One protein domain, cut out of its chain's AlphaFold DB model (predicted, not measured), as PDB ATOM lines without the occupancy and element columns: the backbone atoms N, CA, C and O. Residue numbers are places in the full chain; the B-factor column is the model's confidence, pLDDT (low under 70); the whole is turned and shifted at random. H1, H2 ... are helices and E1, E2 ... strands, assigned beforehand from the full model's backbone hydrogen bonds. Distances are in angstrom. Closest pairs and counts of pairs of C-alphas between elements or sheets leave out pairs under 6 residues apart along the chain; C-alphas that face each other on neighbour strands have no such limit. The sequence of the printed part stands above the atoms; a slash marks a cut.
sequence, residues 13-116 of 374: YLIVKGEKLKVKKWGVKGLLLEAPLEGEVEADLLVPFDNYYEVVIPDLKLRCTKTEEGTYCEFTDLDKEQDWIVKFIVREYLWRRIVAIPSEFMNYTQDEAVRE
ATOM      1  N   TYR A  13       5.075  21.297  44.400       98.31
ATOM      2  CA  TYR A  13       6.487  20.989  44.591       98.31
ATOM      3  C   TYR A  13       6.868  19.765  43.776       98.31
ATOM      4  O   TYR A  13       6.119  18.792  43.739       98.31
ATOM      5  N   LEU A  14       8.054  19.790  43.184       98.31
ATOM      6  CA  LEU A  14       8.687  18.612  42.619       98.31
ATOM      7  C   LEU A  14       9.681  18.048  43.634       98.31
ATOM      8  O   LEU A  14      10.544  18.777  44.116       98.31
ATOM      9  N   ILE A  15       9.559  16.770  43.977       98.25
ATOM     10  CA  ILE A  15      10.434  16.094  44.933       98.25
ATOM     11  C   ILE A  15      11.438  15.251  44.160       98.25
ATOM     12  O   ILE A  15      11.076  14.225  43.590       98.25
ATOM     13  N   VAL A  16      12.704  15.664  44.167       97.81
ATOM     14  CA  VAL A  16      13.797  14.962  43.484       97.81
ATOM     15  C   VAL A  16      14.777  14.478  44.539       97.81
ATOM     16  O   VAL A  16      15.369  15.286  45.248       97.81
ATOM     17  N   LYS A  17      14.945  13.157  44.679       96.56
ATOM     18  CA  LYS A  17      15.862  12.557  45.675       96.56
ATOM     19  C   LYS A  17      15.646  13.085  47.109       96.56
ATOM     20  O   LYS A  17      16.589  13.214  47.882       96.56
ATOM     21  N   GLY A  18      14.397  13.390  47.462       95.25
ATOM     22  CA  GLY A  18      14.012  13.934  48.771       95.25
ATOM     23  C   GLY A  18      14.082  15.461  48.891       95.25
ATOM     24  O   GLY A  18      13.560  16.007  49.864       95.25
ATOM     25  N   GLU A  19      14.650  16.168  47.914       97.19
ATOM     26  CA  GLU A  19      14.675  17.631  47.889       97.19
ATOM     27  C   GLU A  19      13.393  18.196  47.273       97.19
ATOM     28  O   GLU A  19      12.950  17.746  46.217       97.19
ATOM     29  N   LYS A  20      12.796  19.200  47.926       97.50
ATOM     30  CA  LYS A  20      11.584  19.881  47.445       97.50
ATOM     31  C   LYS A  20      11.950  21.094  46.596       97.50
ATOM     32  O   LYS A  20      12.407  22.108  47.121       97.50
ATOM     33  N   LEU A  21      11.670  21.016  45.301       97.69
ATOM     34  CA  LEU A  21      11.854  22.091  44.332       97.69
ATOM     35  C   LEU A  21      10.514  22.768  44.045       97.69
ATOM     36  O   LEU A  21       9.503  22.110  43.808       97.69
ATOM     37  N   LYS A  22      10.485  24.098  44.067       97.38
ATOM     38  CA  LYS A  22       9.260  24.864  43.830       97.38
ATOM     39  C   LYS A  22       8.914  24.892  42.338       97.38
ATOM     40  O   LYS A  22       9.742  25.279  41.510       97.38
ATOM     41  N   VAL A  23       7.679  24.515  42.007       98.00
ATOM     42  CA  VAL A  23       7.139  24.622  40.647       98.00
ATOM     43  C   VAL A  23       6.588  26.032  40.447       98.00
ATOM     44  O   VAL A  23       5.733  26.486  41.206       98.00
ATOM     45  N   LYS A  24       7.084  26.729  39.421       96.69
ATOM     46  CA  LYS A  24       6.640  28.074  39.034       96.69
ATOM     47  C   LYS A  24       5.317  28.005  38.277       96.69
ATOM     48  O   LYS A  24       4.379  28.729  38.600       96.69
ATOM     49  N   LYS A  25       5.251  27.137  37.264       97.50
ATOM     50  CA  LYS A  25       4.052  26.869  36.456       97.50
ATOM     51  C   LYS A  25       4.041  25.415  36.006       97.50
ATOM     52  O   LYS A  25       5.107  24.849  35.794       97.50
ATOM     53  N   TRP A  26       2.875  24.821  35.789       97.88
ATOM     54  CA  TRP A  26       2.783  23.510  35.144       97.88
ATOM     55  C   TRP A  26       1.481  23.333  34.371       97.88
ATOM     56  O   TRP A  26       0.529  24.095  34.532       97.88
ATOM     57  N   GLY A  27       1.476  22.360  33.472       97.75
ATOM     58  CA  GLY A  27       0.341  22.017  32.632       97.75
ATOM     59  C   GLY A  27       0.340  20.528  32.323       97.75
ATOM     60  O   GLY A  27       0.996  19.739  32.991       97.75
ATOM     61  N   VAL A  28      -0.388  20.139  31.280       97.50
ATOM     62  CA  VAL A  28      -0.609  18.716  30.974       97.50
ATOM     63  C   VAL A  28       0.648  18.013  30.445       97.50
ATOM     64  O   VAL A  28       0.786  16.814  30.635       97.50
ATOM     65  N   LYS A  29       1.563  18.739  29.786       97.38
ATOM     66  CA  LYS A  29       2.771  18.149  29.170       97.38
ATOM     67  C   LYS A  29       4.054  18.326  29.992       97.38
ATOM     68  O   LYS A  29       5.065  17.717  29.671       97.38
ATOM     69  N   GLY A  30       4.043  19.159  31.030       97.69
ATOM     70  CA  GLY A  30       5.246  19.398  31.821       97.69
ATOM     71  C   GLY A  30       5.118  20.545  32.808       97.69
ATOM     72  O   GLY A  30       4.034  21.088  33.039       97.69
ATOM     73  N   LEU A  31       6.255  20.921  33.378       97.94
ATOM     74  CA  LEU A  31       6.372  21.889  34.459       97.94
ATOM     75  C   LEU A  31       7.607  22.782  34.290       97.94
ATOM     76  O   LEU A  31       8.602  22.387  33.693       97.94
ATOM     77  N   LEU A  32       7.529  24.000  34.815       98.00
ATOM     78  CA  LEU A  32       8.594  24.998  34.843       98.00
ATOM     79  C   LEU A  32       9.029  25.201  36.297       98.00
ATOM     80  O   LEU A  32       8.220  25.600  37.138       98.00
ATOM     81  N   LEU A  33      10.298  24.933  36.592       97.88
ATOM     82  CA  LEU A  33      10.909  25.061  37.914       97.88
ATOM     83  C   LEU A  33      11.693  26.369  38.042       97.88
ATOM     84  O   LEU A  33      12.285  26.849  37.075       97.88
ATOM     85  N   GLU A  34      11.754  26.897  39.266       93.81
ATOM     86  CA  GLU A  34      12.671  27.993  39.618       93.81
ATOM     87  C   GLU A  34      14.125  27.496  39.759       93.81
ATOM     88  O   GLU A  34      15.067  28.236  39.484       93.81
ATOM     89  N   ALA A  35      14.313  26.240  40.179       95.69
ATOM     90  CA  ALA A  35      15.623  25.650  40.439       95.69
ATOM     91  C   ALA A  35      16.267  25.043  39.172       95.69
ATOM     92  O   ALA A  35      15.550  24.544  38.295       95.69
ATOM     93  N   PRO A  36      17.612  25.045  39.069       96.44
ATOM     94  CA  PRO A  36      18.318  24.377  37.981       96.44
ATOM     95  C   PRO A  36      18.194  22.853  38.110       96.44
ATOM     96  O   PRO A  36      18.489  22.289  39.163       96.44
ATOM     97  N   LEU A  37      17.773  22.191  37.033       96.94
ATOM     98  CA  LEU A  37      17.711  20.734  36.925       96.94
ATOM     99  C   LEU A  37      17.901  20.348  35.449       96.94
ATOM    100  O   LEU A  37      17.369  21.008  34.565       96.94
ATOM    101  N   GLU A  38      18.680  19.317  35.138       97.12
ATOM    102  CA  GLU A  38      18.980  18.953  33.744       97.12
ATOM    103  C   GLU A  38      18.999  17.436  33.568       97.12
ATOM    104  O   GLU A  38      19.338  16.695  34.492       97.12
ATOM    105  N   GLY A  39      18.647  16.984  32.363       97.62
ATOM    106  CA  GLY A  39      18.679  15.574  31.987       97.62
ATOM    107  C   GLY A  39      17.398  14.816  32.326       97.62
ATOM    108  O   GLY A  39      16.324  15.402  32.481       97.62
ATOM    109  N   GLU A  40      17.507  13.490  32.376       98.06
ATOM    110  CA  GLU A  40      16.396  12.603  32.727       98.06
ATOM    111  C   GLU A  40      16.319  12.426  34.246       98.06
ATOM    112  O   GLU A  40      17.314  12.107  34.899       98.06
ATOM    113  N   VAL A  41      15.135  12.667  34.811       97.94
ATOM    114  CA  VAL A  41      14.914  12.704  36.261       97.94
ATOM    115  C   VAL A  41      13.650  11.931  36.620       97.94
ATOM    116  O   VAL A  41      12.631  12.055  35.947       97.94
ATOM    117  N   GLU A  42      13.717  11.164  37.706       98.06
ATOM    118  CA  GLU A  42      12.557  10.559  38.362       98.06
ATOM    119  C   GLU A  42      12.202  11.372  39.613       98.06
ATOM    120  O   GLU A  42      13.091  11.743  40.392       98.06
ATOM    121  N   ALA A  43      10.923  11.708  39.773       98.19
ATOM    122  CA  ALA A  43      10.473  12.635  40.805       98.19
ATOM    123  C   ALA A  43       9.012  12.413  41.213       98.19
ATOM    124  O   ALA A  43       8.220  11.892  40.437       98.19
ATOM    125  N   ASP A  44       8.626  12.919  42.384       98.06
ATOM    126  CA  ASP A  44       7.215  12.989  42.783       98.06
ATOM    127  C   ASP A  44       6.694  14.422  42.620       98.06
ATOM    128  O   ASP A  44       7.354  15.379  43.032       98.06
ATOM    129  N   LEU A  45       5.488  14.599  42.078       98.31
ATOM    130  CA  LEU A  45       4.810  15.898  42.067       98.31
ATOM    131  C   LEU A  45       3.831  15.976  43.241       98.31
ATOM    132  O   LEU A  45       2.859  15.227  43.311       98.31
ATOM    133  N   LEU A  46       4.084  16.903  44.162       97.88
ATOM    134  CA  LEU A  46       3.269  17.153  45.346       97.88
ATOM    135  C   LEU A  46       2.443  18.423  45.147       97.88
ATOM    136  O   LEU A  46       2.987  19.524  45.049       97.88
ATOM    137  N   VAL A  47       1.121  18.279  45.143       97.94
ATOM    138  CA  VAL A  47       0.162  19.377  44.980       97.94
ATOM    139  C   VAL A  47      -0.589  19.589  46.303       97.94
ATOM    140  O   VAL A  47      -1.390  18.733  46.690       97.94
ATOM    141  N   PRO A  48      -0.334  20.687  47.041       96.62
ATOM    142  CA  PRO A  48      -0.957  20.934  48.340       96.62
ATOM    143  C   PRO A  48      -2.398  21.453  48.195       96.62
ATOM    144  O   PRO A  48      -2.656  22.342  47.378       96.62
ATOM    145  N   PHE A  49      -3.319  20.929  49.013       94.94
ATOM    146  CA  PHE A  49      -4.746  21.271  49.034       94.94
ATOM    147  C   PHE A  49      -5.299  21.552  50.446       94.94
ATOM    148  O   PHE A  49      -5.045  20.828  51.412       94.94
ATOM    149  N   ASP A  50      -6.137  22.587  50.557       86.94
ATOM    150  CA  ASP A  50      -6.980  22.909  51.721       86.94
ATOM    151  C   ASP A  50      -6.255  22.959  53.089       86.94
ATOM    152  O   ASP A  50      -6.892  22.798  54.127       86.94
ATOM    153  N   ASN A  51      -4.938  23.199  53.131       76.06
ATOM    154  CA  ASN A  51      -4.067  23.168  54.326       76.06
ATOM    155  C   ASN A  51      -3.928  21.822  55.060       76.06
ATOM    156  O   ASN A  51      -3.163  21.747  56.023       76.06
ATOM    157  N   TYR A  52      -4.661  20.785  54.663       75.69
ATOM    158  CA  TYR A  52      -4.695  19.501  55.378       75.69
ATOM    159  C   TYR A  52      -4.363  18.308  54.490       75.69
ATOM    160  O   TYR A  52      -4.043  17.243  55.013       75.69
ATOM    161  N   TYR A  53      -4.456  18.463  53.170       88.25
ATOM    162  CA  TYR A  53      -4.322  17.361  52.232       88.25
ATOM    163  C   TYR A  53      -3.266  17.693  51.189       88.25
ATOM    164  O   TYR A  53      -3.039  18.846  50.837       88.25
ATOM    165  N   GLU A  54      -2.617  16.663  50.680       94.38
ATOM    166  CA  GLU A  54      -1.680  16.780  49.575       94.38
ATOM    167  C   GLU A  54      -1.937  15.636  48.606       94.38
ATOM    168  O   GLU A  54      -2.164  14.491  49.006       94.38
ATOM    169  N   VAL A  55      -1.954  15.968  47.321       96.50
ATOM    170  CA  VAL A  55      -2.023  14.987  46.245       96.50
ATOM    171  C   VAL A  55      -0.599  14.746  45.787       96.50
ATOM    172  O   VAL A  55       0.069  15.669  45.329       96.50
ATOM    173  N   VAL A  56      -0.131  13.511  45.939       96.94
ATOM    174  CA  VAL A  56       1.191  13.093  45.472       96.94
ATOM    175  C   VAL A  56       1.007  12.248  44.222       96.94
ATOM    176  O   VAL A  56       0.285  11.248  44.244       96.94
ATOM    177  N   ILE A  57       1.646  12.664  43.135       97.31
ATOM    178  CA  ILE A  57       1.729  11.930  41.876       97.31
ATOM    179  C   ILE A  57       3.149  11.353  41.824       97.31
ATOM    180  O   ILE A  57       4.084  12.110  41.554       97.31
ATOM    181  N   PRO A  58       3.327  10.074  42.199       96.69
ATOM    182  CA  PRO A  58       4.651   9.507  42.422       96.69
ATOM    183  C   PRO A  58       5.324   9.076  41.120       96.69
ATOM    184  O   PRO A  58       4.630   8.868  40.124       96.69
ATOM    185  N   ASP A  59       6.639   8.865  41.172       96.50
ATOM    186  CA  ASP A  59       7.426   8.143  40.158       96.50
ATOM    187  C   ASP A  59       7.274   8.724  38.728       96.50
ATOM    188  O   ASP A  59       7.152   8.004  37.733       96.50
ATOM    189  N   LEU A  60       7.231  10.055  38.607       98.00
ATOM    190  CA  LEU A  60       7.160  10.757  37.325       98.00
ATOM    191  C   LEU A  60       8.512  10.732  36.620       98.00
ATOM    192  O   LEU A  60       9.517  11.171  37.182       98.00
ATOM    193  N   LYS A  61       8.516  10.322  35.350       98.19
ATOM    194  CA  LYS A  61       9.686  10.423  34.471       98.19
ATOM    195  C   LYS A  61       9.673  11.747  33.718       98.19
ATOM    196  O   LYS A  61       8.716  12.072  33.009       98.19
ATOM    197  N   LEU A  62      10.748  12.507  33.890       98.25
ATOM    198  CA  LEU A  62      10.898  13.862  33.382       98.25
ATOM    199  C   LEU A  62      12.127  13.988  32.493       98.25
ATOM    200  O   LEU A  62      13.176  13.417  32.787       98.25
ATOM    201  N   ARG A  63      12.023  14.819  31.455       98.19
ATOM    202  CA  ARG A  63      13.167  15.330  30.696       98.19
ATOM    203  C   ARG A  63      13.290  16.829  30.921       98.19
ATOM    204  O   ARG A  63      12.461  17.598  30.440       98.19
ATOM    205  N   CYS A  64      14.325  17.236  31.645       98.25
ATOM    206  CA  CYS A  64      14.547  18.618  32.048       98.25
ATOM    207  C   CYS A  64      15.587  19.310  31.160       98.25
ATOM    208  O   CYS A  64      16.679  18.792  30.931       98.25
ATOM    209  N   THR A  65      15.234  20.499  30.675       97.56
ATOM    210  CA  THR A  65      16.075  21.370  29.850       97.56
ATOM    211  C   THR A  65      16.087  22.773  30.444       97.56
ATOM    212  O   THR A  65      15.039  23.333  30.783       97.56
ATOM    213  N   LYS A  66      17.276  23.363  30.562       97.44
ATOM    214  CA  LYS A  66      17.437  24.739  31.027       97.44
ATOM    215  C   LYS A  66      16.926  25.730  29.979       97.44
ATOM    216  O   LYS A  66      17.198  25.590  28.790       97.44
ATOM    217  N   THR A  67      16.192  26.738  30.431       95.81
ATOM    218  CA  THR A  67      15.630  27.822  29.615       95.81
ATOM    219  C   THR A  67      15.982  29.174  30.237       95.81
ATOM    220  O   THR A  67      16.511  29.232  31.349       95.81
ATOM    221  N   GLU A  68      15.675  30.275  29.552       95.12
ATOM    222  CA  GLU A  68      15.877  31.625  30.099       95.12
ATOM    223  C   GLU A  68      14.982  31.910  31.320       95.12
ATOM    224  O   GLU A  68      15.380  32.643  32.223       95.12
ATOM    225  N   GLU A  69      13.791  31.302  31.397       95.06
ATOM    226  CA  GLU A  69      12.818  31.550  32.473       95.06
ATOM    227  C   GLU A  69      12.970  30.639  33.705       95.06
ATOM    228  O   GLU A  69      12.243  30.822  34.693       95.06
ATOM    229  N   GLY A  70      13.866  29.649  33.636       95.81
ATOM    230  CA  GLY A  70      14.031  28.579  34.623       95.81
ATOM    231  C   GLY A  70      14.322  27.229  33.965       95.81
ATOM    232  O   GLY A  70      14.846  27.166  32.853       95.81
ATOM    233  N   THR A  71      13.955  26.132  34.620       97.81
ATOM    234  CA  THR A  71      14.097  24.784  34.046       97.81
ATOM    235  C   THR A  71      12.749  24.257  33.580       97.81
ATOM    236  O   THR A  71      11.839  24.123  34.395       97.81
ATOM    237  N   TYR A  72      12.622  23.897  32.304       97.75
ATOM    238  CA  TYR A  72      11.437  23.211  31.797       97.75
ATOM    239  C   TYR A  72      11.632  21.695  31.855       97.75
ATOM    240  O   TYR A  72      12.594  21.180  31.294       97.75
ATOM    241  N   CYS A  73      10.716  20.982  32.504       98.06
ATOM    242  CA  CYS A  73      10.703  19.528  32.597       98.06
ATOM    243  C   CYS A  73       9.449  18.970  31.910       98.06
ATOM    244  O   CYS A  73       8.329  19.208  32.364       98.06
ATOM    245  N   GLU A  74       9.644  18.232  30.822       97.81
ATOM    246  CA  GLU A  74       8.586  17.553  30.068       97.81
ATOM    247  C   GLU A  74       8.280  16.181  30.683       97.81
ATOM    248  O   GLU A  74       9.204  15.455  31.052       97.81
ATOM    249  N   PHE A  75       6.998  15.814  30.771       98.06
ATOM    250  CA  PHE A  75       6.587  14.460  31.147       98.06
ATOM    251  C   PHE A  75       6.845  13.501  29.980       98.06
ATOM    252  O   PHE A  75       6.278  13.682  28.903       98.06
ATOM    253  N   THR A  76       7.677  12.476  30.174       97.69
ATOM    254  CA  THR A  76       8.063  11.566  29.079       97.69
ATOM    255  C   THR A  76       7.253  10.274  29.028       97.69
ATOM    256  O   THR A  76       7.090   9.710  27.948       97.69
ATOM    257  N   ASP A  77       6.750   9.801  30.167       96.38
ATOM    258  CA  ASP A  77       6.080   8.501  30.289       96.38
ATOM    259  C   ASP A  77       5.116   8.527  31.483       96.38
ATOM    260  O   ASP A  77       5.482   8.158  32.598       96.38
ATOM    261  N   LEU A  78       3.905   9.050  31.259       97.38
ATOM    262  CA  LEU A  78       2.835   9.033  32.257       97.38
ATOM    263  C   LEU A  78       2.021   7.750  32.113       97.38
ATOM    264  O   LEU A  78       1.501   7.451  31.033       97.38
ATOM    265  N   ASP A  79       1.833   7.029  33.214       96.50
ATOM    266  CA  ASP A  79       0.832   5.971  33.253       96.50
ATOM    267  C   ASP A  79      -0.599   6.550  33.178       96.50
ATOM    268  O   ASP A  79      -0.830   7.760  33.251       96.50
ATOM    269  N   LYS A  80      -1.601   5.677  33.018       96.50
ATOM    270  CA  LYS A  80      -3.005   6.103  32.867       96.50
ATOM    271  C   LYS A  80      -3.540   6.880  34.072       96.50
ATOM    272  O   LYS A  80      -4.417   7.719  33.902       96.50
ATOM    273  N   GLU A  81      -3.084   6.554  35.275       95.56
ATOM    274  CA  GLU A  81      -3.540   7.166  36.522       95.56
ATOM    275  C   GLU A  81      -2.861   8.527  36.729       95.56
ATOM    276  O   GLU A  81      -3.555   9.500  37.027       95.56
ATOM    277  N   GLN A  82      -1.553   8.619  36.464       97.19
ATOM    278  CA  GLN A  82      -0.769   9.857  36.443       97.19
ATOM    279  C   GLN A  82      -1.289  10.846  35.384       97.19
ATOM    280  O   GLN A  82      -1.549  12.009  35.692       97.19
ATOM    281  N   ASP A  83      -1.500  10.393  34.145       97.69
ATOM    282  CA  ASP A  83      -2.046  11.217  33.058       97.69
ATOM    283  C   ASP A  83      -3.439  11.753  33.413       97.69
ATOM    284  O   ASP A  83      -3.729  12.943  33.242       97.69
ATOM    285  N   TRP A  84      -4.291  10.886  33.966       97.19
ATOM    286  CA  TRP A  84      -5.628  11.269  34.390       97.19
ATOM    287  C   TRP A  84      -5.600  12.336  35.489       97.19
ATOM    288  O   TRP A  84      -6.277  13.353  35.336       97.19
ATOM    289  N   ILE A  85      -4.813  12.163  36.559       97.81
ATOM    290  CA  ILE A  85      -4.802  13.118  37.682       97.81
ATOM    291  C   ILE A  85      -4.185  14.467  37.286       97.81
ATOM    292  O   ILE A  85      -4.696  15.513  37.688       97.81
ATOM    293  N   VAL A  86      -3.148  14.471  36.437       98.12
ATOM    294  CA  VAL A  86      -2.564  15.700  35.872       98.12
ATOM    295  C   VAL A  86      -3.622  16.464  35.072       98.12
ATOM    296  O   VAL A  86      -3.860  17.649  35.318       98.12
ATOM    297  N   LYS A  87      -4.310  15.781  34.147       97.75
ATOM    298  CA  LYS A  87      -5.385  16.380  33.339       97.75
ATOM    299  C   LYS A  87      -6.552  16.848  34.195       97.75
ATOM    300  O   LYS A  87      -7.099  17.917  33.931       97.75
ATOM    301  N   PHE A  88      -6.925  16.072  35.209       98.00
ATOM    302  CA  PHE A  88      -7.999  16.397  36.136       98.00
ATOM    303  C   PHE A  88      -7.717  17.711  36.864       98.00
ATOM    304  O   PHE A  88      -8.511  18.642  36.757       98.00
ATOM    305  N   ILE A  89      -6.560  17.838  37.523       98.00
ATOM    306  CA  ILE A  89      -6.206  19.048  38.280       98.00
ATOM    307  C   ILE A  89      -6.176  20.277  37.364       98.00
ATOM    308  O   ILE A  89      -6.775  21.301  37.692       98.00
ATOM    309  N   VAL A  90      -5.538  20.173  36.192       98.00
ATOM    310  CA  VAL A  90      -5.469  21.284  35.229       98.00
ATOM    311  C   VAL A  90      -6.864  21.674  34.724       98.00
ATOM    312  O   VAL A  90      -7.176  22.862  34.644       98.00
ATOM    313  N   ARG A  91      -7.733  20.701  34.422       97.69
ATOM    314  CA  ARG A  91      -9.113  20.956  33.980       97.69
ATOM    315  C   ARG A  91      -9.942  21.640  35.063       97.69
ATOM    316  O   ARG A  91     -10.574  22.655  34.786       97.69
ATOM    317  N   GLU A  92      -9.933  21.117  36.289       97.75
ATOM    318  CA  GLU A  92     -10.721  21.693  37.384       97.75
ATOM    319  C   GLU A  92     -10.193  23.078  37.805       97.75
ATOM    320  O   GLU A  92     -10.978  23.939  38.212       97.75
ATOM    321  N   TYR A  93      -8.892  23.341  37.640       97.19
ATOM    322  CA  TYR A  93      -8.320  24.685  37.760       97.19
ATOM    323  C   TYR A  93      -8.861  25.638  36.685       97.19
ATOM    324  O   TYR A  93      -9.337  26.730  37.001       97.19
ATOM    325  N   LEU A  94      -8.865  25.220  35.414       96.56
ATOM    326  CA  LEU A  94      -9.416  26.014  34.307       96.56
ATOM    327  C   LEU A  94     -10.911  26.312  34.484       96.56
ATOM    328  O   LEU A  94     -11.376  27.397  34.136       96.56
ATOM    329  N   TRP A  95     -11.659  25.384  35.080       97.19
ATOM    330  CA  TRP A  95     -13.069  25.561  35.436       97.19
ATOM    331  C   TRP A  95     -13.292  26.325  36.744       97.19
ATOM    332  O   TRP A  95     -14.432  26.451  37.190       97.19
ATOM    333  N   ARG A  96     -12.226  26.858  37.357       96.31
ATOM    334  CA  ARG A  96     -12.250  27.619  38.618       96.31
ATOM    335  C   ARG A  96     -12.843  26.850  39.804       96.31
ATOM    336  O   ARG A  96     -13.218  27.459  40.802       96.31
ATOM    337  N   ARG A  97     -12.906  25.521  39.719       95.25
ATOM    338  CA  ARG A  97     -13.305  24.640  40.827       95.25
ATOM    339  C   ARG A  97     -12.139  24.350  41.760       95.25
ATOM    340  O   ARG A  97     -12.357  24.100  42.944       95.25
ATOM    341  N   ILE A  98     -10.915  24.444  41.245       97.31
ATOM    342  CA  ILE A  98      -9.695  24.589  42.034       97.31
ATOM    343  C   ILE A  98      -9.234  26.041  41.922       97.31
ATOM    344  O   ILE A  98      -9.032  26.555  40.823       97.31
ATOM    345  N   VAL A  99      -9.049  26.698  43.063       96.31
ATOM    346  CA  VAL A  99      -8.499  28.051  43.145       96.31
ATOM    347  C   VAL A  99      -7.111  27.990  43.756       96.31
ATOM    348  O   VAL A  99      -6.941  27.577  44.903       96.31
ATOM    349  N   ALA A 100      -6.119  28.429  42.988       95.75
ATOM    350  CA  ALA A 100      -4.770  28.635  43.484       95.75
ATOM    351  C   ALA A 100      -4.693  29.943  44.279       95.75
ATOM    352  O   ALA A 100      -5.174  30.983  43.827       95.75
ATOM    353  N   ILE A 101      -4.039  29.907  45.439       93.00
ATOM    354  CA  ILE A 101      -3.637  31.099  46.190       93.00
ATOM    355  C   ILE A 101      -2.103  31.118  46.222       93.00
ATOM    356  O   ILE A 101      -1.502  30.538  47.131       93.00
ATOM    357  N   PRO A 102      -1.439  31.759  45.234       87.38
ATOM    358  CA  PRO A 102       0.021  31.738  45.115       87.38
ATOM    359  C   PRO A 102       0.753  32.270  46.351       87.38
ATOM    360  O   PRO A 102       1.802  31.745  46.715       87.38
ATOM    361  N   SER A 103       0.182  33.268  47.035       85.31
ATOM    362  CA  SER A 103       0.747  33.847  48.262       85.31
ATOM    363  C   SER A 103       0.785  32.874  49.442       85.31
ATOM    364  O   SER A 103       1.639  33.009  50.312       85.31
ATOM    365  N   GLU A 104      -0.120  31.895  49.473       87.94
ATOM    366  CA  GLU A 104      -0.164  30.829  50.481       87.94
ATOM    367  C   GLU A 104       0.470  29.527  49.966       87.94
ATOM    368  O   GLU A 104       0.579  28.562  50.715       87.94
ATOM    369  N   PHE A 105       0.883  29.501  48.693       94.00
ATOM    370  CA  PHE A 105       1.359  28.317  47.984       94.00
ATOM    371  C   PHE A 105       0.430  27.102  48.162       94.00
ATOM    372  O   PHE A 105       0.866  25.985  48.432       94.00
ATOM    373  N   MET A 106      -0.876  27.346  48.042       94.44
ATOM    374  CA  MET A 106      -1.926  26.382  48.364       94.44
ATOM    375  C   MET A 106      -3.009  26.379  47.287       94.44
ATOM    376  O   MET A 106      -3.328  27.424  46.712       94.44
ATOM    377  N   ASN A 107      -3.604  25.212  47.048       96.62
ATOM    378  CA  ASN A 107      -4.788  25.060  46.212       96.62
ATOM    379  C   ASN A 107      -6.020  24.831  47.093       96.62
ATOM    380  O   ASN A 107      -5.946  24.152  48.116       96.62
ATOM    381  N   TYR A 108      -7.163  25.377  46.694       94.75
ATOM    382  CA  TYR A 108      -8.424  25.207  47.410       94.75
ATOM    383  C   TYR A 108      -9.501  24.683  46.475       94.75
ATOM    384  O   TYR A 108      -9.699  25.226  45.387       94.75
ATOM    385  N   THR A 109     -10.220  23.649  46.903       94.31
ATOM    386  CA  THR A 109     -11.384  23.152  46.157       94.31
ATOM    387  C   THR A 109     -12.632  23.935  46.553       94.31
ATOM    388  O   THR A 109     -12.945  24.051  47.737       94.31
ATOM    389  N   GLN A 110     -13.353  24.479  45.573       88.62
ATOM    390  CA  GLN A 110     -14.661  25.114  45.791       88.62
ATOM    391  C   GLN A 110     -15.821  24.115  45.713       88.62
ATOM    392  O   GLN A 110     -16.905  24.389  46.222       88.62
ATOM    393  N   ASP A 111     -15.589  22.975  45.064       90.94
ATOM    394  CA  ASP A 111     -16.580  21.937  44.802       90.94
ATOM    395  C   ASP A 111     -16.279  20.693  45.653       90.94
ATOM    396  O   ASP A 111     -15.174  20.145  45.616       90.94
ATOM    397  N   GLU A 112     -17.270  20.254  46.432       89.44
ATOM    398  CA  GLU A 112     -17.168  19.076  47.296       89.44
ATOM    399  C   GLU A 112     -16.933  17.790  46.489       89.44
ATOM    400  O   GLU A 112     -16.174  16.931  46.929       89.44
ATOM    401  N   ALA A 113     -17.497  17.674  45.281       93.94
ATOM    402  CA  ALA A 113     -17.294  16.504  44.430       93.94
ATOM    403  C   ALA A 113     -15.840  16.404  43.949       93.94
ATOM    404  O   ALA A 113     -15.238  15.334  44.027       93.94
ATOM    405  N   VAL A 114     -15.249  17.533  43.536       95.62
ATOM    406  CA  VAL A 114     -13.828  17.604  43.149       95.62
ATOM    407  C   VAL A 114     -12.940  17.216  44.327       95.62
ATOM    408  O   VAL A 114     -11.983  16.460  44.170       95.62
ATOM    409  N   ARG A 115     -13.275  17.695  45.527       93.69
ATOM    410  CA  ARG A 115     -12.541  17.350  46.743       93.69
ATOM    411  C   ARG A 115     -12.588  15.856  47.045       93.69
ATOM    412  O   ARG A 115     -11.544  15.261  47.302       93.69
ATOM    413  N   GLU A 116     -13.770  15.249  47.011       92.38
ATOM    414  CA  GLU A 116     -13.927  13.812  47.260       92.38
ATOM    415  C   GLU A 116     -13.188  12.963  46.220       92.38
ATOM    416  O   GLU A 116     -12.594  11.946  46.570       92.38
TER     417      GLU A 116
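What this domain is: This is residues 13 to 116 of the 374 residues of the protein "Sporulation domain-containing protein" of Thermovibrio ammonificans (strain DSM 15698 / JCM 12110 / HB-1) (UniProt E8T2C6). A closed barrel of six antiparallel strands, E1 to E6, makes the body, and the long hairpin E4 and E5 runs out beyond the barrel at its link. The helix H1 packs across the outside of the barrel over E5, and a small two-stranded hairpin, E7 and E8, sits by the far end of H1 and the tip of the E4 and E5 hairpin, followed by the short helix H2. The printed part has 104 residues, with eight named strands and two named helices in the order E1 E2 E3 E4 E5 E6 H1 E7 E8 H2, of the class mixed, helices and strands. It is compact, with a radius of gyration of the C-alphas of 13.4 A and spans of 39 by 31 by 24 A.

Where its parts are: Find C-alpha 13 at (6.487, 20.989, 44.591), where E1, residues 13 to 16, begins. The barrel goes on with E2, residues 19 to 26, 18.4 A long; E3, residues 30 to 33; E4, residues 39 to 49, 29.5 A; E5, residues 53 to 67, 31.9 A; and E6, residues 70 to 77, 22.0 A. From C-alpha 80 at (-3.005, 6.103, 32.867), H1 runs 21.0 A to residue 94. E7, residues 98 to 101, and E8, residues 106 to 109, follow, and H2, residues 112 to 116, ends at C-alpha 116, (-13.927, 13.812, 47.260).

How they stand to each other: Round the ring run E1 E2 E3 E6 E5 E4 and back to E1. E1 E2 E3 and E4 E5 E6 are meanders, each strand the antiparallel neighbour of the one before; E1 E2 E3 E4 and E3 E4 E5 E6 are Greek keys, a meander of three with the first and fourth strands also antiparallel neighbours. E5 bends by 87 degrees at residue 61, and E4 by 59 degrees at residue 42. In the hairpin E4 and E5, look at N 47 and O 55, within hydrogen-bond range at 2.8 A; the antiparallel neighbours E4 and E1 close the ring, with N 15 and O 44 within hydrogen-bond range at 2.8 A, and the antiparallel neighbours E3 and E6 have N 33 and O 71 within hydrogen-bond range at 2.8 A. H1 is on the barrel, outside it, at a height over the sheet of 9.2 A; it runs across the strands, at 89 degrees to E5 on the local plane. The closest C-alphas of E5 and H1 are those of Ile 57 and Gln 82, 6.3 A apart. In the hairpin E7 and E8, N 99 and O 108 are 2.8 A apart. The closest C-alphas of E4 and E8, Phe 49 and Asn 107, are 4.7 A apart. H1 and H2 are close but not clearly touching, with C-alphas 92 and 114, their closest, 7.7 A apart. In H1 and H2 every O i to N i+4 pair is within hydrogen-bond range.

The domain as a whole: The two farthest C-alphas, of Glu 68 and Glu 112, are 39.3 A apart. The printed part has no cut, and each of its links between named elements is tight. The mean pLDDT of the printed part is 95.8, and no printed residue is under 70.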